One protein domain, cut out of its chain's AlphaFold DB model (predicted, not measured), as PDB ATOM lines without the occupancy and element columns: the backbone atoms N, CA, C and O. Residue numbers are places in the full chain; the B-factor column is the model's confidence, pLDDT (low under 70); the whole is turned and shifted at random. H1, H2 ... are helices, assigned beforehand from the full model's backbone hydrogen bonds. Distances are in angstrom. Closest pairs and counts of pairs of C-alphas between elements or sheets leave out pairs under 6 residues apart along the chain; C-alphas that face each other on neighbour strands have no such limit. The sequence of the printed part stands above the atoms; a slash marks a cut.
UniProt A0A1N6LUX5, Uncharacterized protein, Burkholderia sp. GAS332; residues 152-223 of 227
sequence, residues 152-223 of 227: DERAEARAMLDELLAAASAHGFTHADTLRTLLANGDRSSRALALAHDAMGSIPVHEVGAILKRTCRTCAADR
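AT A GLANCE: This is residues 152 to 223 of the 227 residues of an uncharacterized protein of Burkholderia sp. GAS332 (UniProt A0A1N6LUX5). The longest helix, H1, has H4 side by side with it, while H2 and H3 pack at its other side on residues 164 to 169, H2 folding back and H3 crossing steeply. This all-helix domain prints 72 residues with four named helices, H1 to H4 in order, and no named strand. It is compact, with a radius of gyration of the C-alphas of 12.6 A, and only just flat, spanning 37 by 27 by 15 A.

HOW THE PARTS SIT: Start at the hub, H1, residues 152 to 170. H4, residues 205 to 221, touches it at Met 160 and Thr 215, whose C-alphas, the closest, are 5.9 A apart; they run opposite ways at a shallow tilt of 30 degrees. H2, residues 176 to 184, forms a helical hairpin with H1, at 20 degrees; the closest C-alphas, Leu 165 and Ala 176, are 5.9 A apart. H3, residues 190 to 202, touches H1 at a steep tilt of 62 degrees, closest at the C-alphas of Ala 168 and Ser 202, 5.5 A. H3 also touches H2, closest at the C-alphas of Leu 179 and Ala 192, 6.3 A. H4 is apart from H2 and H3. Every O i to N i+4 pair is within hydrogen-bond range in H1, H2 and H3; in H4, 8 of 13 are.

IN THESE COORDINATES: Find C-alpha 152 at (2.081, 61.997, 50.423); from there H1 runs 27.2 A. H2 spans 12.1 A and H3 18.5 A. H4 runs 26.2 A to C-alpha 221 at (-10.551, 59.507, 54.301).

THE WHOLE: The printed part has no cut, and its three links are tight. Look for pLDDT under 70 at residues 219, 222 and 223.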
ATOM      1  N   ASP A 152       3.254  62.799  50.062       84.56
ATOM      2  CA  ASP A 152       2.081  61.997  50.423       84.56
ATOM      3  C   ASP A 152       1.752  60.962  49.337       84.56
ATOM      4  O   ASP A 152       1.600  59.781  49.641       84.56
ATOM      5  N   GLU A 153       1.766  61.355  48.059       84.38
ATOM      6  CA  GLU A 153       1.597  60.424  46.929       84.38
ATOM      7  C   GLU A 153       2.695  59.352  46.906       84.38
ATOM      8  O   GLU A 153       2.441  58.182  46.616       84.38
ATOM      9  N   ARG A 154       3.928  59.722  47.277       84.56
ATOM     10  CA  ARG A 154       5.025  58.755  47.435       84.56
ATOM     11  C   ARG A 154       4.768  57.754  48.551       84.56
ATOM     12  O   ARG A 154       5.129  56.586  48.399       84.56
ATOM     13  N   ALA A 155       4.218  58.201  49.677       86.81
ATOM     14  CA  ALA A 155       3.874  57.319  50.785       86.81
ATOM     15  C   ALA A 155       2.742  56.357  50.389       86.81
ATOM     16  O   ALA A 155       2.852  55.156  50.635       86.81
ATOM     17  N   GLU A 156       1.723  56.858  49.691       88.31
ATOM     18  CA  GLU A 156       0.607  56.070  49.160       88.31
ATOM     19  C   GLU A 156       1.077  55.003  48.160       88.31
ATOM     20  O   GLU A 156       0.760  53.819  48.306       88.31
ATOM     21  N   ALA A 157       1.901  55.385  47.181       86.25
ATOM     22  CA  ALA A 157       2.440  54.449  46.200       86.25
ATOM     23  C   ALA A 157       3.276  53.336  46.856       86.25
ATOM     24  O   ALA A 157       3.207  52.176  46.445       86.25
ATOM     25  N   ARG A 158       4.042  53.668  47.905       89.94
ATOM     26  CA  ARG A 158       4.809  52.684  48.687       89.94
ATOM     27  C   ARG A 158       3.899  51.724  49.446       89.94
ATOM     28  O   ARG A 158       4.131  50.522  49.380       89.94
ATOM     29  N   ALA A 159       2.857  52.229  50.105       90.88
ATOM     30  CA  ALA A 159       1.898  51.389  50.819       90.88
ATOM     31  C   ALA A 159       1.207  50.396  49.870       90.88
ATOM     32  O   ALA A 159       1.104  49.207  50.170       90.88
ATOM     33  N   MET A 160       0.812  50.863  48.684       93.12
ATOM     34  CA  MET A 160       0.206  50.005  47.669       93.12
ATOM     35  C   MET A 160       1.171  48.934  47.149       93.12
ATOM     36  O   MET A 160       0.792  47.769  47.011       93.12
ATOM     37  N   LEU A 161       2.428  49.306  46.890       93.12
ATOM     38  CA  LEU A 161       3.473  48.359  46.510       93.12
ATOM     39  C   LEU A 161       3.686  47.293  47.596       93.12
ATOM     40  O   LEU A 161       3.810  46.111  47.278       93.12
ATOM     41  N   ASP A 162       3.708  47.689  48.868       94.50
ATOM     42  CA  ASP A 162       3.893  46.758  49.979       94.50
ATOM     43  C   ASP A 162       2.737  45.765  50.117       94.50
ATOM     44  O   ASP A 162       3.000  44.580  50.347       94.50
ATOM     45  N   GLU A 163       1.488  46.195  49.906       96.06
ATOM     46  CA  GLU A 163       0.336  45.285  49.862       96.06
ATOM     47  C   GLU A 163       0.419  44.294  48.696       96.06
ATOM     48  O   GLU A 163       0.174  43.099  48.885       96.06
ATOM     49  N   LEU A 164       0.802  44.758  47.500       95.94
ATOM     50  CA  LEU A 164       0.974  43.887  46.333       95.94
ATOM     51  C   LEU A 164       2.067  42.843  46.571       95.94
ATOM     52  O   LEU A 164       1.871  41.663  46.282       95.94
ATOM     53  N   LEU A 165       3.204  43.243  47.140       96.44
ATOM     54  CA  LEU A 165       4.291  42.314  47.448       96.44
ATOM     55  C   LEU A 165       3.926  41.349  48.579       96.44
ATOM     56  O   LEU A 165       4.314  40.183  48.521       96.44
ATOM     57  N   ALA A 166       3.161  41.795  49.578       97.19
ATOM     58  CA  ALA A 166       2.641  40.914  50.620       97.19
ATOM     59  C   ALA A 166       1.700  39.848  50.037       97.19
ATOM     60  O   ALA A 166       1.837  38.668  50.365       97.19
ATOM     61  N   ALA A 167       0.801  40.240  49.129       97.31
ATOM     62  CA  ALA A 167      -0.069  39.308  48.420       97.31
ATOM     63  C   ALA A 167       0.734  38.343  47.537       97.31
ATOM     64  O   ALA A 167       0.556  37.132  47.633       97.31
ATOM     65  N   ALA A 168       1.694  38.842  46.751       97.62
ATOM     66  CA  ALA A 168       2.567  37.993  45.941       97.62
ATOM     67  C   ALA A 168       3.295  36.950  46.801       97.62
ATOM     68  O   ALA A 168       3.357  35.775  46.437       97.62
ATOM     69  N   SER A 169       3.816  37.351  47.965       98.12
ATOM     70  CA  SER A 169       4.466  36.429  48.899       98.12
ATOM     71  C   SER A 169       3.515  35.396  49.493       98.12
ATOM     72  O   SER A 169       3.913  34.241  49.638       98.12
ATOM     73  N   ALA A 170       2.260  35.761  49.772       98.12
ATOM     74  CA  ALA A 170       1.235  34.803  50.191       98.12
ATOM     75  C   ALA A 170       0.968  33.729  49.116       98.12
ATOM     76  O   ALA A 170       0.697  32.578  49.456       98.12
ATOM     77  N   HIS A 171       1.142  34.077  47.836       97.69
ATOM     78  CA  HIS A 171       1.022  33.165  46.689       97.69
ATOM     79  C   HIS A 171       2.348  32.543  46.228       97.69
ATOM     80  O   HIS A 171       2.430  31.946  45.156       97.69
ATOM     81  N   GLY A 172       3.396  32.622  47.051       97.81
ATOM     82  CA  GLY A 172       4.648  31.896  46.825       97.81
ATOM     83  C   GLY A 172       5.757  32.683  46.126       97.81
ATOM     84  O   GLY A 172       6.792  32.097  45.806       97.81
ATOM     85  N   PHE A 173       5.607  33.994  45.930       98.12
ATOM     86  CA  PHE A 173       6.717  34.839  45.490       98.12
ATOM     87  C   PHE A 173       7.763  35.004  46.607       98.12
ATOM     88  O   PHE A 173       7.519  35.626  47.644       98.12
ATOM     89  N   THR A 174       8.962  34.463  46.388       98.25
ATOM     90  CA  THR A 174      10.029  34.381  47.403       98.25
ATOM     91  C   THR A 174      10.996  35.567  47.400       98.25
ATOM     92  O   THR A 174      11.810  35.698  48.311       98.25
ATOM     93  N   HIS A 175      10.937  36.437  46.389       97.88
ATOM     94  CA  HIS A 175      11.922  37.504  46.171       97.88
ATOM     95  C   HIS A 175      11.411  38.906  46.537       97.88
ATOM     96  O   HIS A 175      11.971  39.901  46.071       97.88
ATOM     97  N   ALA A 176      10.389  39.004  47.396       97.50
ATOM     98  CA  ALA A 176       9.789  40.276  47.808       97.50
ATOM     99  C   ALA A 176      10.812  41.262  48.385       97.50
ATOM    100  O   ALA A 176      10.899  42.388  47.907       97.50
ATOM    101  N   ASP A 177      11.656  40.839  49.325       97.31
ATOM    102  CA  ASP A 177      12.629  41.743  49.961       97.31
ATOM    103  C   ASP A 177      13.738  42.189  49.006       97.31
ATOM    104  O   ASP A 177      14.216  43.326  49.067       97.31
ATOM    105  N   THR A 178      14.115  41.313  48.067       97.44
ATOM    106  CA  THR A 178      15.072  41.668  47.012       97.44
ATOM    107  C   THR A 178      14.484  42.757  46.128       97.44
ATOM    108  O   THR A 178      15.135  43.771  45.888       97.44
ATOM    109  N   LEU A 179      13.240  42.574  45.683       96.06
ATOM    110  CA  LEU A 179      12.551  43.540  44.840       96.06
ATOM    111  C   LEU A 179      12.320  44.871  45.575       96.06
ATOM    112  O   LEU A 179      12.628  45.917  45.011       96.06
ATOM    113  N   ARG A 180      11.897  44.845  46.849       94.62
ATOM    114  CA  ARG A 180      11.786  46.052  47.691       94.62
ATOM    115  C   ARG A 180      13.094  46.828  47.742       94.62
ATOM    116  O   ARG A 180      13.094  48.037  47.544       94.62
ATOM    117  N   THR A 181      14.210  46.137  47.968       95.38
ATOM    118  CA  THR A 181      15.533  46.769  48.062       95.38
ATOM    119  C   THR A 181      15.944  47.415  46.737       95.38
ATOM    120  O   THR A 181      16.442  48.538  46.729       95.38
ATOM    121  N   LEU A 182      15.713  46.735  45.608       93.88
ATOM    122  CA  LEU A 182      16.011  47.282  44.280       93.88
ATOM    123  C   LEU A 182      15.185  48.545  44.004       93.88
ATOM    124  O   LEU A 182      15.749  49.572  43.635       93.88
ATOM    125  N   LEU A 183      13.877  48.502  44.268       90.81
ATOM    126  CA  LEU A 183      12.983  49.642  44.056       90.81
ATOM    127  C   LEU A 183      13.284  50.809  45.008       90.81
ATOM    128  O   LEU A 183      13.270  51.962  44.582       90.81
ATOM    129  N   ALA A 184      13.627  50.532  46.269       89.19
ATOM    130  CA  ALA A 184      14.028  51.555  47.238       89.19
ATOM    131  C   ALA A 184      15.314  52.288  46.823       89.19
ATOM    132  O   ALA A 184      15.440  53.489  47.052       89.19
ATOM    133  N   ASN A 185      16.234  51.583  46.160       91.44
ATOM    134  CA  ASN A 185      17.446  52.166  45.581       91.44
ATOM    135  C   ASN A 185      17.191  52.900  44.252       91.44
ATOM    136  O   ASN A 185      18.129  53.437  43.664       91.44
ATOM    137  N   GLY A 186      15.952  52.900  43.750       87.69
ATOM    138  CA  GLY A 186      15.616  53.427  42.431       87.69
ATOM    139  C   GLY A 186      16.201  52.603  41.280       87.69
ATOM    140  O   GLY A 186      16.343  53.131  40.177       87.69
ATOM    141  N   ASP A 187      16.564  51.336  41.515       90.50
ATOM    142  CA  ASP A 187      17.105  50.468  40.472       90.50
ATOM    143  C   ASP A 187      16.006  50.075  39.476       90.50
ATOM    144  O   ASP A 187      14.976  49.503  39.833       90.50
ATOM    145  N   ARG A 188      16.262  50.374  38.201       87.38
ATOM    146  CA  ARG A 188      15.405  50.049  37.052       87.38
ATOM    147  C   ARG A 188      16.054  49.017  36.133       87.38
ATOM    148  O   ARG A 188      15.761  48.956  34.940       87.38
ATOM    149  N   SER A 189      16.989  48.233  36.662       91.69
ATOM    150  CA  SER A 189      17.652  47.171  35.921       91.69
ATOM    151  C   SER A 189      16.640  46.172  35.355       91.69
ATOM    152  O   SER A 189      15.569  45.932  35.917       91.69
ATOM    153  N   SER A 190      17.005  45.514  34.251       91.12
ATOM    154  CA  SER A 190      16.205  44.427  33.667       91.12
ATOM    155  C   SER A 190      15.879  43.328  34.682       91.12
ATOM    156  O   SER A 190      14.831  42.691  34.598       91.12
ATOM    157  N   ARG A 191      16.752  43.140  35.679       95.25
ATOM    158  CA  ARG A 191      16.540  42.235  36.808       95.25
ATOM    159  C   ARG A 191      15.387  42.682  37.710       95.25
ATOM    160  O   ARG A 191      14.578  41.839  38.082       95.25
ATOM    161  N   ALA A 192      15.313  43.965  38.067       94.12
ATOM    162  CA  ALA A 192      14.218  44.497  38.878       94.12
ATOM    163  C   ALA A 192      12.872  44.343  38.150       94.12
ATOM    164  O   ALA A 192      11.909  43.859  38.738       94.12
ATOM    165  N   LEU A 193      12.843  44.644  36.846       91.94
ATOM    166  CA  LEU A 193      11.647  44.486  36.013       91.94
ATOM    167  C   LEU A 193      11.192  43.025  35.895       91.94
ATOM    168  O   LEU A 193      10.000  42.747  35.992       91.94
ATOM    169  N   ALA A 194      12.127  42.085  35.723       94.12
ATOM    170  CA  ALA A 194      11.805  40.659  35.687       94.12
ATOM    171  C   ALA A 194      11.189  40.184  37.014       94.12
ATOM    172  O   ALA A 194      10.156  39.522  37.010       94.12
ATOM    173  N   LEU A 195      11.764  40.592  38.150       96.19
ATOM    174  CA  LEU A 195      11.219  40.270  39.472       96.19
ATOM    175  C   LEU A 195       9.837  40.889  39.704       96.19
ATOM    176  O   LEU A 195       8.980  40.238  40.294       96.19
ATOM    177  N   ALA A 196       9.609  42.121  39.245       94.81
ATOM    178  CA  ALA A 196       8.299  42.762  39.321       94.81
ATOM    179  C   ALA A 196       7.248  41.997  38.502       94.81
ATOM    180  O   ALA A 196       6.135  41.778  38.974       94.81
ATOM    181  N   HIS A 197       7.614  41.537  37.303       93.31
ATOM    182  CA  HIS A 197       6.734  40.721  36.471       93.31
ATOM    183  C   HIS A 197       6.412  39.370  37.128       93.31
ATOM    184  O   HIS A 197       5.247  38.979  37.181       93.31
ATOM    185  N   ASP A 198       7.416  38.685  37.679       96.75
ATOM    186  CA  ASP A 198       7.227  37.420  38.401       96.75
ATOM    187  C   ASP A 198       6.345  37.597  39.649       96.75
ATOM    188  O   ASP A 198       5.480  36.762  39.927       96.75
ATOM    189  N   ALA A 199       6.516  38.706  40.379       96.88
ATOM    190  CA  ALA A 199       5.676  39.045  41.523       96.88
ATOM    191  C   ALA A 199       4.211  39.213  41.105       96.88
ATOM    192  O   ALA A 199       3.334  38.571  41.678       96.88
ATOM    193  N   MET A 200       3.946  40.012  40.066       95.44
ATOM    194  CA  MET A 200       2.585  40.244  39.574       95.44
ATOM    195  C   MET A 200       1.946  38.978  38.996       95.44
ATOM    196  O   MET A 200       0.762  38.746  39.215       95.44
ATOM    197  N   GLY A 201       2.722  38.132  38.313       95.19
ATOM    198  CA  GLY A 201       2.251  36.844  37.797       95.19
ATOM    199  C   GLY A 201       1.915  35.819  38.886       95.19
ATOM    200  O   GLY A 201       1.196  34.861  38.614       95.19
ATOM    201  N   SER A 202       2.408  36.020  40.111       97.50
ATOM    202  CA  SER A 202       2.095  35.157  41.257       97.50
ATOM    203  C   SER A 202       0.745  35.498  41.900       97.50
ATOM    204  O   SER A 202       0.177  34.654  42.585       97.50
ATOM    205  N   ILE A 203       0.213  36.709  41.696       97.12
ATOM    206  CA  ILE A 203      -1.027  37.165  42.337       97.12
ATOM    207  C   ILE A 203      -2.242  36.778  41.474       97.12
ATOM    208  O   ILE A 203      -2.282  37.101  40.285       97.12
ATOM    209  N   PRO A 204      -3.290  36.159  42.046       96.56
ATOM    210  CA  PRO A 204      -4.556  35.966  41.350       96.56
ATOM    211  C   PRO A 204      -5.193  37.300  40.933       96.56
ATOM    212  O   PRO A 204      -5.293  38.237  41.724       96.56
ATOM    213  N   VAL A 205      -5.715  37.377  39.705       92.69
ATOM    214  CA  VAL A 205      -6.259  38.623  39.116       92.69
ATOM    215  C   VAL A 205      -7.331  39.291  39.994       92.69
ATOM    216  O   VAL A 205      -7.372  40.516  40.107       92.69
ATOM    217  N   HIS A 206      -8.182  38.502  40.655       93.44
ATOM    218  CA  HIS A 206      -9.242  39.025  41.520       93.44
ATOM    219  C   HIS A 206      -8.705  39.692  42.798       93.44
ATOM    220  O   HIS A 206      -9.332  40.621  43.311       93.44
ATOM    221  N   GLU A 207      -7.538  39.274  43.294       95.81
ATOM    222  CA  GLU A 207      -6.911  39.888  44.466       95.81
ATOM    223  C   GLU A 207      -6.268  41.230  44.137       95.81
ATOM    224  O   GLU A 207      -6.366  42.158  44.938       95.81
ATOM    225  N   VAL A 208      -5.689  41.375  42.940       93.69
ATOM    226  CA  VAL A 208      -5.106  42.650  42.489       93.69
ATOM    227  C   VAL A 208      -6.155  43.761  42.554       93.69
ATOM    228  O   VAL A 208      -5.918  44.812  43.148       93.69
ATOM    229  N   GLY A 209      -7.358  43.508  42.028       90.31
ATOM    230  CA  GLY A 209      -8.459  44.472  42.092       90.31
ATOM    231  C   GLY A 209      -8.915  44.783  43.523       90.31
ATOM    232  O   GLY A 209      -9.268  45.924  43.823       90.31
ATOM    233  N   ALA A 210      -8.893  43.798  44.425       94.19
ATOM    234  CA  ALA A 210      -9.252  43.997  45.829       94.19
ATOM    235  C   ALA A 210      -8.207  44.826  46.592       94.19
ATOM    236  O   ALA A 210      -8.576  45.647  47.431       94.19
ATOM    237  N   ILE A 211      -6.918  44.637  46.302       93.50
ATOM    238  CA  ILE A 211      -5.818  45.439  46.858       93.50
ATOM    239  C   ILE A 211      -5.961  46.889  46.402       93.50
ATOM    240  O   ILE A 211      -6.113  47.766  47.246       93.50
ATOM    241  N   LEU A 212      -6.070  47.128  45.090       90.88
ATOM    242  CA  LEU A 212      -6.219  48.479  44.534       90.88
ATOM    243  C   LEU A 212      -7.427  49.222  45.126       90.88
ATOM    244  O   LEU A 212      -7.332  50.386  45.506       90.88
ATOM    245  N   LYS A 213      -8.568  48.537  45.277       91.25
ATOM    246  CA  LYS A 213      -9.768  49.124  45.896       91.25
ATOM    247  C   LYS A 213      -9.574  49.478  47.370       91.25
ATOM    248  O   LYS A 213     -10.189  50.439  47.829       91.25
ATOM    249  N   ARG A 214      -8.785  48.707  48.125       91.38
ATOM    250  CA  ARG A 214      -8.504  48.996  49.541       91.38
ATOM    251  C   ARG A 214      -7.571  50.189  49.671       91.38
ATOM    252  O   ARG A 214      -7.916  51.131  50.379       91.38
ATOM    253  N   THR A 215      -6.476  50.189  48.917       88.88
ATOM    254  CA  THR A 215      -5.449  51.234  48.981       88.88
ATOM    255  C   THR A 215      -5.964  52.588  48.494       88.88
ATOM    256  O   THR A 215      -5.659  53.604  49.107       88.88
ATOM    257  N   CYS A 216      -6.826  52.628  47.469       83.75
ATOM    258  CA  CYS A 216      -7.425  53.890  47.011       83.75
ATOM    259  C   CYS A 216      -8.428  54.492  48.014       83.75
ATOM    260  O   CYS A 216      -8.643  55.702  48.018       83.75
ATOM    261  N   ARG A 217      -9.080  53.675  48.857       83.12
ATOM    262  CA  ARG A 217     -10.073  54.166  49.835       83.12
ATOM    263  C   ARG A 217      -9.428  54.825  51.043       83.12
ATOM    264  O   ARG A 217      -9.973  55.799  51.554       83.12
ATOM    265  N   THR A 218      -8.288  54.307  51.491       77.62
ATOM    266  CA  THR A 218      -7.546  54.857  52.633       77.62
ATOM    267  C   THR A 218      -7.138  56.312  52.410       77.62
ATOM    268  O   THR A 218      -7.218  57.114  53.328       77.62
ATOM    269  N   CYS A 219      -6.832  56.694  51.173       68.94
ATOM    270  CA  CYS A 219      -6.297  58.020  50.862       68.94
ATOM    271  C   CYS A 219      -7.374  59.111  50.755       68.94
ATOM    272  O   CYS A 219      -7.076  60.300  50.860       68.94
ATOM    273  N   ALA A 220      -8.638  58.722  50.567       73.56
ATOM    274  CA  ALA A 220      -9.754  59.661  50.534       73.56
ATOM    275  C   ALA A 220     -10.173  60.117  51.944       73.56
ATOM    276  O   ALA A 220     -10.543  61.274  52.122       73.56
ATOM    277  N   ALA A 221     -10.083  59.231  52.941       74.62
ATOM    278  CA  ALA A 221     -10.551  59.507  54.301       74.62
ATOM    279  C   ALA A 221      -9.677  60.538  55.043       74.62
ATOM    280  O   ALA A 221     -10.195  61.361  55.798       74.62
ATOM    281  N   ASP A 222      -8.368  60.549  54.783       69.12
ATOM    282  CA  ASP A 222      -7.431  61.436  55.484       69.12
ATOM    283  C   ASP A 222      -7.504  62.897  55.003       69.12
ATOM    284  O   ASP A 222      -7.067  63.807  55.705       69.12
ATOM    285  N   ARG A 223      -8.104  63.164  53.834       69.44
ATOM    286  CA  ARG A 223      -8.247  64.536  53.308       69.44
ATOM    287  C   ARG A 223      -9.435  65.303  53.890       69.44
ATOM    288  O   ARG A 223      -9.419  66.529  53.854       69.44
TER     289      ARG A 223